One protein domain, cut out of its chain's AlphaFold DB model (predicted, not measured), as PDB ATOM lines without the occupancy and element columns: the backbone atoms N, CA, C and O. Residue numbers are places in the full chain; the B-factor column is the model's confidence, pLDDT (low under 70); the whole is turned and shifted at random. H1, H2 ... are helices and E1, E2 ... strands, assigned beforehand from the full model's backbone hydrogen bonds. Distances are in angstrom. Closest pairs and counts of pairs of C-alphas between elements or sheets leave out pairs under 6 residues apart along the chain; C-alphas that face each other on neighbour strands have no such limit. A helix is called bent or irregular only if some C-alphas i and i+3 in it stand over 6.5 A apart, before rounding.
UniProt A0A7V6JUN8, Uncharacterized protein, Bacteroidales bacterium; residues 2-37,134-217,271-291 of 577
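AT A GLANCE: This is residues 2 to 37, 134 to 217 and 271 to 291 of the 577 residues of an uncharacterized protein of Bacteroidales bacterium (UniProt A0A7V6JUN8). One twisted sheet of eight strands curls like part of a barrel round one helix, H2. The long hairpin of E5 and E6 makes one edge of this open curl, and at the other edge the short helix H1 only grazes the sheet. The printed part has 141 residues, with named elements in the order E1 E2 E3 H1 E4 E5 E6 E7 E8 E9 H2; the class is mixed, helices and strands. The sheet is mixed too, in the order E1 E2 E4 E9 E8 E7 E6 E5. The whole is compact, with a radius of gyration of the C-alphas of 15.6 A and spans of 49 by 39 by 38 A.

IN THESE COORDINATES: Find C-alpha 2 at (-30.174, 37.456, -16.257), where E1, residues 2 to 7, begins. E2 is residues 10 to 16, 19.6 A long; E3 is residues 20 to 22; H1, residues 26 to 31, is irregular, with C-alphas 27 and 30 7.4 A apart. After the first cut come E4, residues 137 to 142, and E5, residues 153 to 164, 33.2 A long. E6, residues 167 to 181, starts at C-alpha 167, (-15.553, -1.087, -7.043), bends by 62 degrees at residue 171 and measures 36.7 A. E7, residues 184 to 192, is 26.0 A long; E8, residues 195 to 203, is 26.4 A; E9 is residues 208 to 212. H2, residues 278 to 290, runs 19.2 A to C-alpha 290 at (-40.481, 17.350, -24.264).

HOW THE PARTS SIT: Start at edge strand E1, antiparallel to E2 in a hairpin, with N 5 and O 12 2.8 A apart. E2 and E4 are parallel, with N 139 and O 13 at 2.8 A, and so are E4 and E9, with N 211 and O 140 at 2.8 A. E5 E6 E7 E8 E9 form a meander, each strand the antiparallel neighbour of the one before; look at N 162 and O 169, 2.8 A, N 179 and O 186, 2.8 A, N 187 and O 200, 2.8 A, and N 201 and O 210, 2.8 A. H2 is on one face of the sheet, making two layers, a helix over a sheet; its C-alpha 278 is 6.5 A from that of Val 189 in E7, their closest pair. E3 pairs with no named strand. H1 has 0 of 2 O i to N i+4 pairs within hydrogen-bond range but 2 of 3 O i to N i+3 pairs; H2 has 7 of 9 O i to N i+4 pairs.

THE WHOLE: The two C-alphas farthest apart are those of Glu 36 and Gly 166, 50.8 A. Residues 38 to 133 and 218 to 270 are not printed; the C-alpha gaps across these cuts are 10.9 A and 11.1 A. Of the links printed whole, none is long. Look for pLDDT under 70 at residues 34 to 37, 165 to 167 and 216 to 217; the mean of the printed part is 88.8.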
ATOM      1  N   THR A   2     -29.722  38.530 -15.357       90.06
ATOM      2  CA  THR A   2     -30.174  37.456 -16.257       90.06
ATOM      3  C   THR A   2     -28.984  36.792 -16.941       90.06
ATOM      4  O   THR A   2     -28.088  37.489 -17.413       90.06
ATOM      5  N   VAL A   3     -28.992  35.461 -17.006       92.25
ATOM      6  CA  VAL A   3     -28.041  34.644 -17.771       92.25
ATOM      7  C   VAL A   3     -28.843  33.664 -18.618       92.25
ATOM      8  O   VAL A   3     -29.639  32.901 -18.077       92.25
ATOM      9  N   ASP A   4     -28.644  33.676 -19.933       93.69
ATOM     10  CA  ASP A   4     -29.296  32.736 -20.847       93.69
ATOM     11  C   ASP A   4     -28.316  31.626 -21.237       93.69
ATOM     12  O   ASP A   4     -27.204  31.897 -21.683       93.69
ATOM     13  N   LEU A   5     -28.735  30.371 -21.096       94.12
ATOM     14  CA  LEU A   5     -27.996  29.181 -21.514       94.12
ATOM     15  C   LEU A   5     -28.721  28.507 -22.680       94.12
ATOM     16  O   LEU A   5     -29.952  28.467 -22.700       94.12
ATOM     17  N   VAL A   6     -27.977  27.927 -23.621       93.75
ATOM     18  CA  VAL A   6     -28.536  27.110 -24.708       93.75
ATOM     19  C   VAL A   6     -27.972  25.698 -24.628       93.75
ATOM     20  O   VAL A   6     -26.826  25.464 -24.996       93.75
ATOM     21  N   ILE A   7     -28.786  24.741 -24.172       92.75
ATOM     22  CA  ILE A   7     -28.395  23.331 -24.015       92.75
ATOM     23  C   ILE A   7     -29.262  22.469 -24.929       92.75
ATOM     24  O   ILE A   7     -30.485  22.495 -24.820       92.75
ATOM     25  N   ALA A   8     -28.641  21.709 -25.838       92.06
ATOM     26  CA  ALA A   8     -29.345  20.855 -26.806       92.06
ATOM     27  C   ALA A   8     -30.478  21.588 -27.568       92.06
ATOM     28  O   ALA A   8     -31.560  21.045 -27.788       92.06
ATOM     29  N   GLY A   9     -30.240  22.856 -27.925       88.81
ATOM     30  CA  GLY A   9     -31.210  23.713 -28.614       88.81
ATOM     31  C   GLY A   9     -32.307  24.312 -27.726       88.81
ATOM     32  O   GLY A   9     -33.168  25.009 -28.252       88.81
ATOM     33  N   ARG A  10     -32.286  24.076 -26.406       91.06
ATOM     34  CA  ARG A  10     -33.236  24.653 -25.444       91.06
ATOM     35  C   ARG A  10     -32.657  25.885 -24.769       91.06
ATOM     36  O   ARG A  10     -31.564  25.807 -24.204       91.06
ATOM     37  N   ARG A  11     -33.402  26.991 -24.769       93.56
ATOM     38  CA  ARG A  11     -33.022  28.222 -24.063       93.56
ATOM     39  C   ARG A  11     -33.502  28.173 -22.614       93.56
ATOM     40  O   ARG A  11     -34.705  28.202 -22.352       93.56
ATOM     41  N   ILE A  12     -32.555  28.135 -21.683       95.38
ATOM     42  CA  ILE A  12     -32.785  28.195 -20.239       95.38
ATOM     43  C   ILE A  12     -32.383  29.585 -19.760       95.38
ATOM     44  O   ILE A  12     -31.209  29.946 -19.805       95.38
ATOM     45  N   ARG A  13     -33.350  30.357 -19.275       95.50
ATOM     46  CA  ARG A  13     -33.115  31.675 -18.698       95.50
ATOM     47  C   ARG A  13     -32.997  31.580 -17.188       95.50
ATOM     48  O   ARG A  13     -33.966  31.227 -16.524       95.50
ATOM     49  N   LEU A  14     -31.847  31.948 -16.648       95.38
ATOM     50  CA  LEU A  14     -31.629  32.101 -15.213       95.38
ATOM     51  C   LEU A  14     -31.833  33.567 -14.840       95.38
ATOM     52  O   LEU A  14     -31.199  34.446 -15.424       95.38
ATOM     53  N   HIS A  15     -32.702  33.838 -13.871       93.69
ATOM     54  CA  HIS A  15     -33.041  35.193 -13.445       93.69
ATOM     55  C   HIS A  15     -32.950  35.337 -11.923       93.69
ATOM     56  O   HIS A  15     -33.498  34.523 -11.190       93.69
ATOM     57  N   SER A  16     -32.297  36.392 -11.436       92.06
ATOM     58  CA  SER A  16     -32.201  36.728 -10.009       92.06
ATOM     59  C   SER A  16     -32.719  38.133  -9.712       92.06
ATOM     60  O   SER A  16     -32.668  39.029 -10.564       92.06
ATOM     61  N   ARG A  17     -33.137  38.352  -8.459       88.44
ATOM     62  CA  ARG A  17     -33.430  39.691  -7.923       88.44
ATOM     63  C   ARG A  17     -32.188  40.596  -7.902       88.44
ATOM     64  O   ARG A  17     -31.055  40.140  -8.051       88.44
ATOM     65  N   GLU A  18     -32.410  41.892  -7.711       84.12
ATOM     66  CA  GLU A  18     -31.336  42.879  -7.553       84.12
ATOM     67  C   GLU A  18     -30.413  42.521  -6.369       84.12
ATOM     68  O   GLU A  18     -30.869  41.983  -5.361       84.12
ATOM     69  N   GLY A  19     -29.107  42.770  -6.515       83.44
ATOM     70  CA  GLY A  19     -28.095  42.428  -5.504       83.44
ATOM     71  C   GLY A  19     -27.616  40.968  -5.510       83.44
ATOM     72  O   GLY A  19     -26.785  40.610  -4.682       83.44
ATOM     73  N   VAL A  20     -28.099  40.129  -6.435       87.81
ATOM     74  CA  VAL A  20     -27.640  38.739  -6.602       87.81
ATOM     75  C   VAL A  20     -27.020  38.552  -7.986       87.81
ATOM     76  O   VAL A  20     -27.715  38.656  -9.003       87.81
ATOM     77  N   GLU A  21     -25.724  38.252  -8.026       90.44
ATOM     78  CA  GLU A  21     -24.990  37.925  -9.248       90.44
ATOM     79  C   GLU A  21     -25.080  36.416  -9.526       90.44
ATOM     80  O   GLU A  21     -24.736  35.588  -8.684       90.44
ATOM     81  N   ILE A  22     -25.553  36.047 -10.718       91.12
ATOM     82  CA  ILE A  22     -25.608  34.653 -11.162       91.12
ATOM     83  C   ILE A  22     -24.322  34.335 -11.921       91.12
ATOM     84  O   ILE A  22     -24.068  34.916 -12.976       91.12
ATOM     85  N   ARG A  23     -23.551  33.362 -11.430       90.12
ATOM     86  CA  ARG A  23     -22.345  32.876 -12.099       90.12
ATOM     87  C   ARG A  23     -22.332  31.344 -12.124       90.12
ATOM     88  O   ARG A  23     -21.847  30.726 -11.175       90.12
ATOM     89  N   PRO A  24     -22.883  30.718 -13.182       88.69
ATOM     90  CA  PRO A  24     -22.700  29.291 -13.416       88.69
ATOM     91  C   PRO A  24     -21.206  28.963 -13.511       88.69
ATOM     92  O   PRO A  24     -20.398  29.827 -13.865       88.69
ATOM     93  N   ASP A  25     -20.828  27.728 -13.191       86.88
ATOM     94  CA  ASP A  25     -19.425  27.322 -13.272       86.88
ATOM     95  C   ASP A  25     -18.887  27.283 -14.719       86.88
ATOM     96  O   ASP A  25     -19.623  27.386 -15.704       86.88
ATOM     97  N   GLU A  26     -17.565  27.140 -14.854       86.75
ATOM     98  CA  GLU A  26     -16.846  27.231 -16.133       86.75
ATOM     99  C   GLU A  26     -17.322  26.226 -17.196       86.75
ATOM    100  O   GLU A  26     -17.107  26.466 -18.388       86.75
ATOM    101  N   ARG A  27     -18.000  25.134 -16.805       91.06
ATOM    102  CA  ARG A  27     -18.563  24.146 -17.744       91.06
ATOM    103  C   ARG A  27     -19.659  24.749 -18.624       91.06
ATOM    104  O   ARG A  27     -19.888  24.272 -19.728       91.06
ATOM    105  N   PHE A  28     -20.312  25.814 -18.161       90.56
ATOM    106  CA  PHE A  28     -21.418  26.482 -18.855       90.56
ATOM    107  C   PHE A  28     -20.987  27.688 -19.694       90.56
ATOM    108  O   PHE A  28     -21.811  28.264 -20.407       90.56
ATOM    109  N   SER A  29     -19.714  28.084 -19.623       88.12
ATOM    110  CA  SER A  29     -19.205  29.301 -20.267       88.12
ATOM    111  C   SER A  29     -19.509  29.341 -21.770       88.12
ATOM    112  O   SER A  29     -20.134  30.288 -22.243       88.12
ATOM    113  N   ALA A  30     -19.178  28.277 -22.505       88.81
ATOM    114  CA  ALA A  30     -19.431  28.175 -23.945       88.81
ATOM    115  C   ALA A  30     -20.905  27.900 -24.312       88.81
ATOM    116  O   ALA A  30     -21.275  27.983 -25.481       88.81
ATOM    117  N   PHE A  31     -21.754  27.588 -23.330       90.69
ATOM    118  CA  PHE A  31     -23.197  27.399 -23.511       90.69
ATOM    119  C   PHE A  31     -24.002  28.669 -23.204       90.69
ATOM    120  O   PHE A  31     -25.219  28.687 -23.394       90.69
ATOM    121  N   THR A  32     -23.347  29.724 -22.716       90.00
ATOM    122  CA  THR A  32     -23.997  30.993 -22.387       90.00
ATOM    123  C   THR A  32     -24.255  31.794 -23.660       90.00
ATOM    124  O   THR A  32     -23.334  32.093 -24.420       90.00
ATOM    125  N   ALA A  33     -25.515  32.153 -23.900       82.69
ATOM    126  CA  ALA A  33     -25.892  33.010 -25.012       82.69
ATOM    127  C   ALA A  33     -25.554  34.479 -24.695       82.69
ATOM    128  O   ALA A  33     -25.803  34.941 -23.577       82.69
ATOM    129  N   PRO A  34     -25.022  35.246 -25.662       69.31
ATOM    130  CA  PRO A  34     -24.833  36.681 -25.486       69.31
ATOM    131  C   PRO A  34     -26.186  37.384 -25.287       69.31
ATOM    132  O   PRO A  34     -27.195  36.993 -25.873       69.31
ATOM    133  N   ALA A  35     -26.196  38.439 -24.467       54.25
ATOM    134  CA  ALA A  35     -27.406  39.119 -23.990       54.25
ATOM    135  C   ALA A  35     -28.288  39.754 -25.092       54.25
ATOM    136  O   ALA A  35     -29.434  40.107 -24.826       54.25
ATOM    137  N   GLU A  36     -27.793  39.861 -26.329       43.62
ATOM    138  CA  GLU A  36     -28.501  40.435 -27.477       43.62
ATOM    139  C   GLU A  36     -28.350  39.539 -28.715       43.62
ATOM    140  O   GLU A  36     -27.484  39.758 -29.556       43.62
ATOM    141  N   MET A  37     -29.202  38.523 -28.857       36.56
ATOM    142  CA  MET A  37     -29.411  37.851 -30.145       36.56
ATOM    143  C   MET A  37     -30.912  37.609 -30.358       36.56
ATOM    144  O   MET A  37     -31.477  36.709 -29.731       36.56
ATOM    145  N   ASP A 134     -39.521  33.999 -25.358       76.06
ATOM    146  CA  ASP A 134     -38.473  33.335 -26.151       76.06
ATOM    147  C   ASP A 134     -37.709  32.223 -25.404       76.06
ATOM    148  O   ASP A 134     -36.778  31.639 -25.964       76.06
ATOM    149  N   ALA A 135     -38.040  31.937 -24.139       85.81
ATOM    150  CA  ALA A 135     -37.365  30.903 -23.350       85.81
ATOM    151  C   ALA A 135     -38.155  29.579 -23.318       85.81
ATOM    152  O   ALA A 135     -39.381  29.550 -23.149       85.81
ATOM    153  N   ASP A 136     -37.447  28.451 -23.432       92.06
ATOM    154  CA  ASP A 136     -38.028  27.123 -23.194       92.06
ATOM    155  C   ASP A 136     -38.286  26.899 -21.700       92.06
ATOM    156  O   ASP A 136     -39.273  26.259 -21.327       92.06
ATOM    157  N   LEU A 137     -37.414  27.460 -20.854       95.31
ATOM    158  CA  LEU A 137     -37.499  27.408 -19.402       95.31
ATOM    159  C   LEU A 137     -36.990  28.717 -18.788       95.31
ATOM    160  O   LEU A 137     -35.921  29.202 -19.154       95.31
ATOM    161  N   VAL A 138     -37.723  29.243 -17.811       96.44
ATOM    162  CA  VAL A 138     -37.287  30.348 -16.949       96.44
ATOM    163  C   VAL A 138     -37.078  29.800 -15.543       96.44
ATOM    164  O   VAL A 138     -37.953  29.127 -15.003       96.44
ATOM    165  N   VAL A 139     -35.924  30.075 -14.947       97.31
ATOM    166  CA  VAL A 139     -35.552  29.630 -13.605       97.31
ATOM    167  C   VAL A 139     -35.227  30.849 -12.753       97.31
ATOM    168  O   VAL A 139     -34.249  31.553 -13.009       97.31
ATOM    169  N   GLU A 140     -36.038  31.095 -11.731       96.88
ATOM    170  CA  GLU A 140     -35.745  32.121 -10.733       96.88
ATOM    171  C   GLU A 140     -34.728  31.566  -9.730       96.88
ATOM    172  O   GLU A 140     -34.916  30.485  -9.173       96.88
ATOM    173  N   VAL A 141     -33.625  32.281  -9.531       96.44
ATOM    174  CA  VAL A 141     -32.526  31.890  -8.644       96.44
ATOM    175  C   VAL A 141     -32.600  32.723  -7.370       96.44
ATOM    176  O   VAL A 141     -32.437  33.948  -7.401       96.44
ATOM    177  N   GLU A 142     -32.815  32.045  -6.248       94.38
ATOM    178  CA  GLU A 142     -32.942  32.637  -4.920       94.38
ATOM    179  C   GLU A 142     -31.824  32.125  -3.991       94.38
ATOM    180  O   GLU A 142     -31.752  30.927  -3.708       94.38
ATOM    181  N   PRO A 143     -30.949  33.006  -3.471       91.94
ATOM    182  CA  PRO A 143     -30.045  32.643  -2.385       91.94
ATOM    183  C   PRO A 143     -30.832  32.339  -1.116       91.94
ATOM    184  O   PRO A 143     -31.769  33.068  -0.778       91.94
ATOM    185  N   GLY A 144     -30.421  31.309  -0.385       89.88
ATOM    186  CA  GLY A 144     -31.130  30.871   0.814       89.88
ATOM    187  C   GLY A 144     -31.598  29.420   0.755       89.88
ATOM    188  O   GLY A 144     -31.489  28.756  -0.279       89.88
ATOM    189  N   PRO A 145     -32.132  28.912   1.877       90.19
ATOM    190  CA  PRO A 145     -32.772  27.608   1.919       90.19
ATOM    191  C   PRO A 145     -34.150  27.652   1.244       90.19
ATOM    192  O   PRO A 145     -34.911  28.598   1.428       90.19
ATOM    193  N   GLY A 146     -34.489  26.586   0.521       90.81
ATOM    194  CA  GLY A 146     -35.854  26.326   0.068       90.81
ATOM    195  C   GLY A 146     -36.619  25.437   1.053       90.81
ATOM    196  O   GLY A 146     -36.019  24.620   1.760       90.81
ATOM    197  N   GLU A 147     -37.946  25.557   1.079       93.31
ATOM    198  CA  GLU A 147     -38.816  24.761   1.949       93.31
ATOM    199  C   GLU A 147     -39.682  23.794   1.142       93.31
ATOM    200  O   GLU A 147     -40.386  24.178   0.214       93.31
ATOM    201  N   ILE A 148     -39.676  22.522   1.540       95.88
ATOM    202  CA  ILE A 148     -40.587  21.520   0.985       95.88
ATOM    203  C   ILE A 148     -41.818  21.452   1.898       95.88
ATOM    204  O   ILE A 148     -41.653  21.183   3.095       95.88
ATOM    205  N   PRO A 149     -43.044  21.664   1.383       95.50
ATOM    206  CA  PRO A 149     -44.255  21.586   2.191       95.50
ATOM    207  C   PRO A 149     -44.401  20.228   2.880       95.50
ATOM    208  O   PRO A 149     -44.157  19.188   2.274       95.50
ATOM    209  N   ALA A 150     -44.906  20.216   4.115       93.56
ATOM    210  CA  ALA A 150     -45.148  18.975   4.862       93.56
ATOM    211  C   ALA A 150     -46.169  18.033   4.188       93.56
ATOM    212  O   ALA A 150     -46.245  16.857   4.532       93.56
ATOM    213  N   SER A 151     -46.968  18.547   3.247       94.25
ATOM    214  CA  SER A 151     -47.902  17.773   2.427       94.25
ATOM    215  C   SER A 151     -47.251  17.073   1.231       94.25
ATOM    216  O   SER A 151     -47.919  16.258   0.596       94.25
ATOM    217  N   ALA A 152     -45.998  17.392   0.890       96.50
ATOM    218  CA  ALA A 152     -45.286  16.745  -0.203       96.50
ATOM    219  C   ALA A 152     -44.712  15.397   0.246       96.50
ATOM    220  O   ALA A 152     -44.070  15.280   1.291       96.50
ATOM    221  N   GLU A 153     -44.936  14.368  -0.563       95.94
ATOM    222  CA  GLU A 153     -44.481  13.009  -0.295       95.94
ATOM    223  C   GLU A 153     -43.113  12.778  -0.938       95.94
ATOM    224  O   GLU A 153     -42.895  13.167  -2.087       95.94
ATOM    225  N   LYS A 154     -42.190  12.126  -0.220       96.12
ATOM    226  CA  LYS A 154     -40.924  11.679  -0.812       96.12
ATOM    227  C   LYS A 154     -41.194  10.506  -1.753       96.12
ATOM    228  O   LYS A 154     -41.598   9.440  -1.301       96.12
ATOM    229  N   VAL A 155     -40.922  10.695  -3.039       94.50
ATOM    230  CA  VAL A 155     -41.157   9.696  -4.096       94.50
ATOM    231  C   VAL A 155     -39.870   9.032  -4.586       94.50
ATOM    232  O   VAL A 155     -39.925   7.981  -5.223       94.50
ATOM    233  N   PHE A 156     -38.709   9.623  -4.290       93.06
ATOM    234  CA  PHE A 156     -37.408   9.070  -4.653       93.06
ATOM    235  C   PHE A 156     -36.309   9.523  -3.686       93.06
ATOM    236  O   PHE A 156     -36.356  10.634  -3.155       93.06
ATOM    237  N   ASP A 157     -35.310   8.665  -3.492       91.25
ATOM    238  CA  ASP A 157     -34.166   8.888  -2.611       91.25
ATOM    239  C   ASP A 157     -32.910   8.248  -3.227       91.25
ATOM    240  O   ASP A 157     -32.882   7.036  -3.462       91.25
ATOM    241  N   ALA A 158     -31.897   9.063  -3.523       88.38
ATOM    242  CA  ALA A 158     -30.588   8.620  -3.983       88.38
ATOM    243  C   ALA A 158     -29.547   8.769  -2.875       88.38
ATOM    244  O   ALA A 158     -29.331   9.851  -2.322       88.38
ATOM    245  N   GLN A 159     -28.830   7.673  -2.649       87.19
ATOM    246  CA  GLN A 159     -27.653   7.632  -1.793       87.19
ATOM    247  C   GLN A 159     -26.391   7.865  -2.621       87.19
ATOM    248  O   GLN A 159     -26.337   7.540  -3.812       87.19
ATOM    249  N   LEU A 160     -25.377   8.444  -1.988       82.62
ATOM    250  CA  LEU A 160     -24.095   8.704  -2.614       82.62
ATOM    251  C   LEU A 160     -23.371   7.378  -2.872       82.62
ATOM    252  O   LEU A 160     -23.114   6.578  -1.972       82.62
ATOM    253  N   MET A 161     -23.031   7.168  -4.137       80.44
ATOM    254  CA  MET A 161     -22.202   6.061  -4.587       80.44
ATOM    255  C   MET A 161     -20.787   6.595  -4.787       80.44
ATOM    256  O   MET A 161     -20.613   7.586  -5.490       80.44
ATOM    257  N   GLU A 162     -19.791   5.956  -4.184       75.69
ATOM    258  CA  GLU A 162     -18.385   6.354  -4.240       75.69
ATOM    259  C   GLU A 162     -17.554   5.286  -4.945       75.69
ATOM    260  O   GLU A 162     -17.647   4.092  -4.648       75.69
ATOM    261  N   GLU A 163     -16.711   5.708  -5.883       70.12
ATOM    262  CA  GLU A 163     -15.743   4.809  -6.501       70.12
ATOM    263  C   GLU A 163     -14.518   4.668  -5.604       70.12
ATOM    264  O   GLU A 163     -13.765   5.619  -5.396       70.12
ATOM    265  N   VAL A 164     -14.289   3.459  -5.102       77.56
ATOM    266  CA  VAL A 164     -13.078   3.126  -4.352       77.56
ATOM    267  C   VAL A 164     -12.235   2.104  -5.117       77.56
ATOM    268  O   VAL A 164     -12.754   1.369  -5.968       77.56
ATOM    269  N   PRO A 165     -10.931   1.973  -4.805       57.12
ATOM    270  CA  PRO A 165     -10.112   0.873  -5.305       57.12
ATOM    271  C   PRO A 165     -10.690  -0.488  -4.865       57.12
ATOM    272  O   PRO A 165     -10.403  -0.984  -3.780       57.12
ATOM    273  N   GLY A 166     -11.537  -1.088  -5.703       65.31
ATOM    274  CA  GLY A 166     -12.302  -2.298  -5.371       65.31
ATOM    275  C   GLY A 166     -13.717  -2.337  -5.952       65.31
ATOM    276  O   GLY A 166     -14.309  -3.413  -5.997       65.31
ATOM    277  N   GLY A 167     -14.226  -1.207  -6.446       68.81
ATOM    278  CA  GLY A 167     -15.553  -1.087  -7.043       68.81
ATOM    279  C   GLY A 167     -16.318   0.098  -6.467       68.81
ATOM    280  O   GLY A 167     -15.762   0.924  -5.748       68.81
ATOM    281  N   VAL A 168     -17.603   0.173  -6.788       72.06
ATOM    282  CA  VAL A 168     -18.487   1.216  -6.269       72.06
ATOM    283  C   VAL A 168     -19.003   0.787  -4.896       72.06
ATOM    284  O   VAL A 168     -19.535  -0.315  -4.748       72.06
ATOM    285  N   ILE A 169     -18.833   1.639  -3.889       78.31
ATOM    286  CA  ILE A 169     -19.416   1.469  -2.557       78.31
ATOM    287  C   ILE A 169     -20.529   2.496  -2.392       78.31
ATOM    288  O   ILE A 169     -20.356   3.669  -2.698       78.31
ATOM    289  N   ASN A 170     -21.673   2.058  -1.881       79.88
ATOM    290  CA  ASN A 170     -22.701   2.968  -1.403       79.88
ATOM    291  C   ASN A 170     -22.291   3.471  -0.012       79.88
ATOM    292  O   ASN A 170     -22.217   2.666   0.922       79.88
ATOM    293  N   SER A 171     -21.999   4.765   0.129       75.00
ATOM    294  CA  SER A 171     -21.610   5.346   1.421       75.00
ATOM    295  C   SER A 171     -22.801   5.475   2.383       75.00
ATOM    296  O   SER A 171     -22.612   5.647   3.585       75.00
ATOM    297  N   GLY A 172     -24.033   5.358   1.870       78.31
ATOM    298  CA  GLY A 172     -25.279   5.541   2.612       78.31
ATOM    299  C   GLY A 172     -25.606   7.005   2.905       78.31
ATOM    300  O   GLY A 172     -26.659   7.292   3.475       78.31
ATOM    301  N   GLU A 173     -24.728   7.932   2.520       83.44
ATOM    302  CA  GLU A 173     -24.947   9.362   2.684       83.44
ATOM    303  C   GLU A 173     -26.002   9.867   1.691       83.44
ATOM    304  O   GLU A 173     -26.077   9.369   0.563       83.44
ATOM    305  N   PRO A 174     -26.828  10.851   2.076       85.31
ATOM    306  CA  PRO A 174     -27.827  11.408   1.177       85.31
ATOM    307  C   PRO A 174     -27.148  12.169   0.035       85.31
ATOM    308  O   PRO A 174     -26.234  12.961   0.264       85.31
ATOM    309  N   PHE A 175     -27.619  11.952  -1.193       90.69
ATOM    310  CA  PHE A 175     -27.103  12.640  -2.377       90.69
ATOM    311  C   PHE A 175     -28.151  13.581  -2.971       90.69
ATOM    312  O   PHE A 175     -27.931  14.791  -3.055       90.69
ATOM    313  N   TRP A 176     -29.330  13.053  -3.307       94.25
ATOM    314  CA  TRP A 176     -30.492  13.859  -3.683       94.25
ATOM    315  C   TRP A 176     -31.801  13.103  -3.477       94.25
ATOM    316  O   TRP A 176     -31.844  11.878  -3.466       94.25
ATOM    317  N   GLU A 177     -32.889  13.846  -3.329       95.38
ATOM    318  CA  GLU A 177     -34.225  13.311  -3.069       95.38
ATOM    319  C   GLU A 177     -35.254  14.025  -3.942       95.38
ATOM    320  O   GLU A 177     -35.107  15.216  -4.228       95.38
ATOM    321  N   ILE A 178     -36.326  13.318  -4.313       96.25
ATOM    322  CA  ILE A 178     -37.471  13.912  -5.008       96.25
ATOM    323  C   ILE A 178     -38.710  13.822  -4.137       96.25
ATOM    324  O   ILE A 178     -39.041  12.756  -3.609       96.25
ATOM    325  N   PHE A 179     -39.425  14.937  -4.050       96.94
ATOM    326  CA  PHE A 179     -40.735  15.028  -3.428       96.94
ATOM    327  C   PHE A 179     -41.770  15.468  -4.458       96.94
ATOM    328  O   PHE A 179     -41.465  16.224  -5.379       96.94
ATOM    329  N   SER A 180     -43.006  15.013  -4.287       95.19
ATOM    330  CA  SER A 180     -44.141  15.419  -5.111       95.19
ATOM    331  C   SER A 180     -45.322  15.776  -4.218       95.19
ATOM    332  O   SER A 180     -45.667  15.039  -3.293       95.19
ATOM    333  N   GLY A 181     -45.933  16.934  -4.456       95.00
ATOM    334  CA  GLY A 181     -47.066  17.401  -3.666       95.00
ATOM    335  C   GLY A 181     -47.639  18.704  -4.198       95.00
ATOM    336  O   GLY A 181     -46.917  19.528  -4.748       95.00
ATOM    337  N   GLY A 182     -48.955  18.891  -4.070       92.38
ATOM    338  CA  GLY A 182     -49.609  20.149  -4.453       92.38
ATOM    339  C   GLY A 182     -49.460  20.542  -5.932       92.38
ATOM    340  O   GLY A 182     -49.589  21.716  -6.250       92.38
ATOM    341  N   GLY A 183     -49.176  19.587  -6.827       93.88
ATOM    342  CA  GLY A 183     -48.909  19.868  -8.243       93.88
ATOM    343  C   GLY A 183     -47.493  20.376  -8.533       93.88
ATOM    344  O   GLY A 183     -47.261  20.916  -9.611       93.88
ATOM    345  N   VAL A 184     -46.555  20.205  -7.600       96.56
ATOM    346  CA  VAL A 184     -45.154  20.619  -7.728       96.56
ATOM    347  C   VAL A 184     -44.241  19.423  -7.464       96.56
ATOM    348  O   VAL A 184     -44.477  18.635  -6.544       96.56
ATOM    349  N   THR A 185     -43.195  19.297  -8.278       96.56
ATOM    350  CA  THR A 185     -42.080  18.376  -8.043       96.56
ATOM    351  C   THR A 185     -40.919  19.150  -7.428       96.56
ATOM    352  O   THR A 185     -40.546  20.214  -7.921       96.56
ATOM    353  N   TYR A 186     -40.333  18.616  -6.364       97.75
ATOM    354  CA  TYR A 186     -39.220  19.218  -5.637       97.75
ATOM    355  C   TYR A 186     -38.016  18.288  -5.704       97.75
ATOM    356  O   TYR A 186     -38.129  17.124  -5.327       97.75
ATOM    357  N   ALA A 187     -36.866  18.791  -6.138       97.06
ATOM    358  CA  ALA A 187     -35.607  18.061  -6.115       97.06
ATOM    359  C   ALA A 187     -34.656  18.704  -5.103       97.06
ATOM    360  O   ALA A 187     -34.208  19.835  -5.291       97.06
ATOM    361  N   ARG A 188     -34.359  17.987  -4.016       96.94
ATOM    362  CA  ARG A 188     -33.420  18.427  -2.980       96.94
ATOM    363  C   ARG A 188     -32.063  17.788  -3.212       96.94
ATOM    364  O   ARG A 188     -31.986  16.572  -3.345       96.94
ATOM    365  N   VAL A 189     -31.007  18.594  -3.207       95.69
ATOM    366  CA  VAL A 189     -29.628  18.151  -3.438       95.69
ATOM    367  C   VAL A 189     -28.760  18.501  -2.236       95.69
ATOM    368  O   VAL A 189     -28.824  19.620  -1.720       95.69
ATOM    369  N   PHE A 190     -27.942  17.543  -1.802       93.62
ATOM    370  CA  PHE A 190     -26.985  17.704  -0.712       93.62
ATOM    371  C   PHE A 190     -25.593  17.941  -1.307       93.62
ATOM    372  O   PHE A 190     -25.015  17.058  -1.936       93.62
ATOM    373  N   LEU A 191     -25.071  19.156  -1.141       90.81
ATOM    374  CA  LEU A 191     -23.754  19.567  -1.627       90.81
ATOM    375  C   LEU A 191     -22.775  19.550  -0.452       90.81
ATOM    376  O   LEU A 191     -23.150  19.979   0.635       90.81
ATOM    377  N   LYS A 192     -21.550  19.054  -0.661       85.12
ATOM    378  CA  LYS A 192     -20.519  18.941   0.391       85.12
ATOM    379  C   LYS A 192     -19.557  20.129   0.439       85.12
ATOM    380  O   LYS A 192     -19.032  20.440   1.501       85.12
ATOM    381  N   GLU A 193     -19.315  20.779  -0.697       81.38
ATOM    382  CA  GLU A 193     -18.264  21.790  -0.837       81.38
ATOM    383  C   GLU A 193     -18.771  23.011  -1.633       81.38
ATOM    384  O   GLU A 193     -18.836  22.956  -2.863       81.38
ATOM    385  N   PRO A 194     -19.152  24.112  -0.953       84.94
ATOM    386  CA  PRO A 194     -19.419  24.185   0.487       84.94
ATOM    387  C   PRO A 194     -20.643  23.344   0.879       84.94
ATOM    388  O   PRO A 194     -21.520  23.078   0.052       84.94
ATOM    389  N   GLU A 195     -20.713  22.934   2.148       89.31
ATOM    390  CA  GLU A 195     -21.839  22.143   2.637       89.31
ATOM    391  C   GLU A 195     -23.123  22.979   2.615       89.31
ATOM    392  O   GLU A 195     -23.270  23.944   3.369       89.31
ATOM    393  N   ARG A 196     -24.063  22.624   1.737       91.81
ATOM    394  CA  ARG A 196     -25.349  23.320   1.611       91.81
ATOM    395  C   ARG A 196     -26.415  22.427   0.989       91.81
ATOM    396  O   ARG A 196     -26.134  21.382   0.406       91.81
ATOM    397  N   ARG A 197     -27.672  22.853   1.123       94.19
ATOM    398  CA  ARG A 197     -28.837  22.140   0.587       94.19
ATOM    399  C   ARG A 197     -29.522  22.994  -0.460       94.19
ATOM    400  O   ARG A 197     -30.175  23.972  -0.110       94.19
ATOM    401  N   ALA A 198     -29.379  22.599  -1.719       96.00
ATOM    402  CA  ALA A 198     -30.075  23.248  -2.816       96.00
ATOM    403  C   ALA A 198     -31.449  22.602  -3.037       96.00
ATOM    404  O   ALA A 198     -31.635  21.402  -2.795       96.00
ATOM    405  N   LEU A 199     -32.412  23.395  -3.502       97.69
ATOM    406  CA  LEU A 199     -33.759  22.942  -3.830       97.69
ATOM    407  C   LEU A 199     -34.154  23.460  -5.210       97.69
ATOM    408  O   LEU A 199     -34.172  24.666  -5.432       97.69
ATOM    409  N   LEU A 200     -34.517  22.555  -6.112       98.19
ATOM    410  CA  LEU A 200     -35.159  22.875  -7.381       98.19
ATOM    411  C   LEU A 200     -36.664  22.610  -7.260       98.19
ATOM    412  O   LEU A 200     -37.082  21.481  -6.998       98.19
ATOM    413  N   GLU A 201     -37.469  23.645  -7.466       98.00
ATOM    414  CA  GLU A 201     -38.928  23.581  -7.478       98.00
ATOM    415  C   GLU A 201     -39.471  23.657  -8.902       98.00
ATOM    416  O   GLU A 201     -39.183  24.592  -9.655       98.00
ATOM    417  N   MET A 202     -40.302  22.680  -9.253       97.19
ATOM    418  CA  MET A 202     -40.802  22.479 -10.607       97.19
ATOM    419  C   MET A 202     -42.321  22.301 -10.574       97.19
ATOM    420  O   MET A 202     -42.810  21.174 -10.438       97.19
ATOM    421  N   PRO A 203     -43.102  23.389 -10.677       96.31
ATOM    422  CA  PRO A 203     -44.542  23.277 -10.839       96.31
ATOM    423  C   PRO A 203     -44.885  22.495 -12.114       96.31
ATOM    424  O   PRO A 203     -44.296  22.704 -13.182       96.31
ATOM    425  N   ASN A 204     -45.817  21.552 -11.999       91.38
ATOM    426  CA  ASN A 204     -46.120  20.606 -13.065       91.38
ATOM    427  C   ASN A 204     -46.708  21.332 -14.281       91.38
ATOM    428  O   ASN A 204     -47.732  22.000 -14.189       91.38
ATOM    429  N   GLY A 205     -46.078  21.162 -15.446       88.56
ATOM    430  CA  GLY A 205     -46.535  21.763 -16.704       88.56
ATOM    431  C   GLY A 205     -46.111  23.220 -16.921       88.56
ATOM    432  O   GLY A 205     -46.147  23.677 -18.060       88.56
ATOM    433  N   GLU A 206     -45.599  23.908 -15.900       92.88
ATOM    434  CA  GLU A 206     -45.219  25.325 -15.981       92.88
ATOM    435  C   GLU A 206     -43.808  25.524 -16.529       92.88
ATOM    436  O   GLU A 206     -42.921  24.714 -16.273       92.88
ATOM    437  N   LYS A 207     -43.558  26.598 -17.282       92.69
ATOM    438  CA  LYS A 207     -42.208  26.931 -17.787       92.69
ATOM    439  C   LYS A 207     -41.346  27.698 -16.782       92.69
ATOM    440  O   LYS A 207     -40.175  27.938 -17.055       92.69
ATOM    441  N   ARG A 208     -41.929  28.106 -15.654       95.94
ATOM    442  CA  ARG A 208     -41.260  28.899 -14.626       95.94
ATOM    443  C   ARG A 208     -40.954  28.032 -13.414       95.94
ATOM    444  O   ARG A 208     -41.867  27.553 -12.745       95.94
ATOM    445  N   TRP A 209     -39.671  27.818 -13.173       97.31
ATOM    446  CA  TRP A 209     -39.128  27.031 -12.069       97.31
ATOM    447  C   TRP A 209     -38.330  27.916 -11.127       97.31
ATOM    448  O   TRP A 209     -38.046  29.071 -11.444       97.31
ATOM    449  N   ARG A 210     -37.962  27.372  -9.967       97.94
ATOM    450  CA  ARG A 210     -37.155  28.094  -8.980       97.94
ATOM    451  C   ARG A 210     -36.023  27.232  -8.453       97.94
ATOM    452  O   ARG A 210     -36.214  26.041  -8.224       97.94
ATOM    453  N   ILE A 211     -34.857  27.835  -8.259       98.00
ATOM    454  CA  ILE A 211     -33.712  27.230  -7.584       98.00
ATOM    455  C   ILE A 211     -33.415  28.041  -6.330       98.00
ATOM    456  O   ILE A 211     -33.095  29.225  -6.415       98.00
ATOM    457  N   PHE A 212     -33.444  27.367  -5.186       96.69
ATOM    458  CA  PHE A 212     -32.859  27.847  -3.943       96.69
ATOM    459  C   PHE A 212     -31.447  27.281  -3.828       96.69
ATOM    460  O   PHE A 212     -31.275  26.060  -3.796       96.69
ATOM    461  N   THR A 213     -30.430  28.139  -3.800       93.19
ATOM    462  CA  THR A 213     -29.020  27.709  -3.881       93.19
ATOM    463  C   THR A 213     -28.456  27.204  -2.547       93.19
ATOM    464  O   THR A 213     -27.462  26.476  -2.528       93.19
ATOM    465  N   GLY A 214     -29.150  27.469  -1.436       88.38
ATOM    466  CA  GLY A 214     -28.891  26.854  -0.136       88.38
ATOM    467  C   GLY A 214     -27.888  27.582   0.756       88.38
ATOM    468  O   GLY A 214     -27.691  27.145   1.891       88.38
ATOM    469  N   GLU A 215     -27.253  28.664   0.296       83.31
ATOM    470  CA  GLU A 215     -26.359  29.469   1.135       83.31
ATOM    471  C   GLU A 215     -27.140  30.191   2.237       83.31
ATOM    472  O   GLU A 215     -28.234  30.707   2.018       83.31
ATOM    473  N   VAL A 216     -26.563  30.280   3.433       62.91
ATOM    474  CA  VAL A 216     -27.131  31.078   4.524       62.91
ATOM    475  C   VAL A 216     -26.664  32.520   4.343       62.91
ATOM    476  O   VAL A 216     -25.488  32.825   4.526       62.91
ATOM    477  N   THR A 217     -27.574  33.421   3.975       51.72
ATOM    478  CA  THR A 217     -27.277  34.855   3.853       51.72
ATOM    479  C   THR A 217     -26.805  35.405   5.208       51.72
ATOM    480  O   THR A 217     -27.610  35.482   6.137       51.72
ATOM    481  N   VAL A 271     -23.693  33.742  -6.705       90.94
ATOM    482  CA  VAL A 271     -24.135  32.350  -6.531       90.94
ATOM    483  C   VAL A 271     -23.886  31.518  -7.785       90.94
ATOM    484  O   VAL A 271     -24.069  31.996  -8.908       90.94
ATOM    485  N   ASN A 272     -23.519  30.247  -7.589       91.38
ATOM    486  CA  ASN A 272     -23.549  29.236  -8.646       91.38
ATOM    487  C   ASN A 272     -24.894  28.490  -8.584       91.38
ATOM    488  O   ASN A 272     -25.083  27.685  -7.669       91.38
ATOM    489  N   PRO A 273     -25.816  28.718  -9.537       92.56
ATOM    490  CA  PRO A 273     -27.130  28.081  -9.528       92.56
ATOM    491  C   PRO A 273     -27.137  26.636 -10.032       92.56
ATOM    492  O   PRO A 273     -28.148  25.964  -9.866       92.56
ATOM    493  N   LEU A 274     -26.060  26.157 -10.669       93.88
ATOM    494  CA  LEU A 274     -26.025  24.857 -11.354       93.88
ATOM    495  C   LEU A 274     -24.856  23.959 -10.896       93.88
ATOM    496  O   LEU A 274     -24.133  23.420 -11.736       93.88
ATOM    497  N   PRO A 275     -24.634  23.772  -9.580       91.69
ATOM    498  CA  PRO A 275     -23.633  22.826  -9.104       91.69
ATOM    499  C   PRO A 275     -24.059  21.388  -9.418       91.69
ATOM    500  O   PRO A 275     -25.246  21.064  -9.398       91.69
ATOM    501  N   TYR A 276     -23.095  20.497  -9.622       88.31
ATOM    502  CA  TYR A 276     -23.376  19.065  -9.709       88.31
ATOM    503  C   TYR A 276     -23.939  18.522  -8.380       88.31
ATOM    504  O   TYR A 276     -23.374  18.846  -7.332       88.31
ATOM    505  N   PRO A 277     -24.989  17.669  -8.372       91.19
ATOM    506  CA  PRO A 277     -25.773  17.135  -9.505       91.19
ATOM    507  C   PRO A 277     -27.050  17.923  -9.876       91.19
ATOM    508  O   PRO A 277     -27.900  17.403 -10.604       91.19
ATOM    509  N   LEU A 278     -27.254  19.130  -9.339       94.12
ATOM    510  CA  LEU A 278     -28.473  19.919  -9.564       94.12
ATOM    511  C   LEU A 278     -28.683  20.256 -11.047       94.12
ATOM    512  O   LEU A 278     -29.809  20.214 -11.538       94.12
ATOM    513  N   ASP A 279     -27.599  20.536 -11.761       92.81
ATOM    514  CA  ASP A 279     -27.573  20.723 -13.212       92.81
ATOM    515  C   ASP A 279     -28.137  19.524 -13.991       92.81
ATOM    516  O   ASP A 279     -29.029  19.680 -14.826       92.81
ATOM    517  N   GLY A 280     -27.669  18.315 -13.680       92.25
ATOM    518  CA  GLY A 280     -28.125  17.080 -14.299       92.25
ATOM    519  C   GLY A 280     -29.608  16.833 -14.035       92.25
ATOM    520  O   GLY A 280     -30.320  16.404 -14.942       92.25
ATOM    521  N   LEU A 281     -30.093  17.156 -12.830       94.06
ATOM    522  CA  LEU A 281     -31.517  17.080 -12.497       94.06
ATOM    523  C   LEU A 281     -32.338  18.113 -13.278       94.06
ATOM    524  O   LEU A 281     -33.362  17.746 -13.854       94.06
ATOM    525  N   LEU A 282     -31.878  19.365 -13.366       95.50
ATOM    526  CA  LEU A 282     -32.533  20.405 -14.161       95.50
ATOM    527  C   LEU A 282     -32.698  19.955 -15.619       95.50
ATOM    528  O   LEU A 282     -33.804  20.001 -16.160       95.50
ATOM    529  N   PHE A 283     -31.614  19.484 -16.237       94.06
ATOM    530  CA  PHE A 283     -31.622  18.974 -17.606       94.06
ATOM    531  C   PHE A 283     -32.562  17.790 -17.760       94.06
ATOM    532  O   PHE A 283     -33.379  17.748 -18.677       94.06
ATOM    533  N   TYR A 284     -32.494  16.849 -16.830       92.44
ATOM    534  CA  TYR A 284     -33.314  15.658 -16.869       92.44
ATOM    535  C   TYR A 284     -34.813  15.959 -16.811       92.44
ATOM    536  O   TYR A 284     -35.585  15.468 -17.644       92.44
ATOM    537  N   PHE A 285     -35.241  16.815 -15.884       94.06
ATOM    538  CA  PHE A 285     -36.637  17.237 -15.814       94.06
ATOM    539  C   PHE A 285     -37.035  18.111 -17.010       94.06
ATOM    540  O   PHE A 285     -38.176  18.029 -17.459       94.06
ATOM    541  N   LEU A 286     -36.128  18.916 -17.567       94.12
ATOM    542  CA  LEU A 286     -36.414  19.720 -18.756       94.12
ATOM    543  C   LEU A 286     -36.656  18.837 -19.990       94.12
ATOM    544  O   LEU A 286     -37.703  18.946 -20.627       94.12
ATOM    545  N   PHE A 287     -35.730  17.930 -20.299       94.06
ATOM    546  CA  PHE A 287     -35.779  17.086 -21.497       94.06
ATOM    547  C   PHE A 287     -36.876  16.015 -21.426       94.06
ATOM    548  O   PHE A 287     -37.570  15.747 -22.411       94.06
ATOM    549  N   SER A 288     -37.145  15.460 -20.239       90.94
ATOM    550  CA  SER A 288     -38.256  14.510 -20.058       90.94
ATOM    551  C   SER A 288     -39.633  15.141 -20.307       90.94
ATOM    552  O   SER A 288     -40.589  14.448 -20.676       90.94
ATOM    553  N   ARG A 289     -39.772  16.468 -20.182       88.69
ATOM    554  CA  ARG A 289     -41.035  17.162 -20.482       88.69
ATOM    555  C   ARG A 289     -41.362  17.227 -21.965       88.69
ATOM    556  O   ARG A 289     -42.538  17.255 -22.321       88.69
ATOM    557  N   THR A 290     -40.347  17.247 -22.809       85.12
ATOM    558  CA  THR A 290     -40.481  17.350 -24.264       85.12
ATOM    559  C   THR A 290     -40.407  15.991 -24.950       85.12
ATOM    560  O   THR A 290     -40.726  15.896 -26.129       85.12
ATOM    561  N   GLY A 291     -40.077  14.935 -24.200       89.06
ATOM    562  CA  GLY A 291     -39.870  13.594 -24.746       89.06
ATOM    563  C   GLY A 291     -38.480  13.412 -25.350       89.06
ATOM    564  O   GLY A 291     -38.269  12.450 -26.080       89.06
TER     565      GLY A 291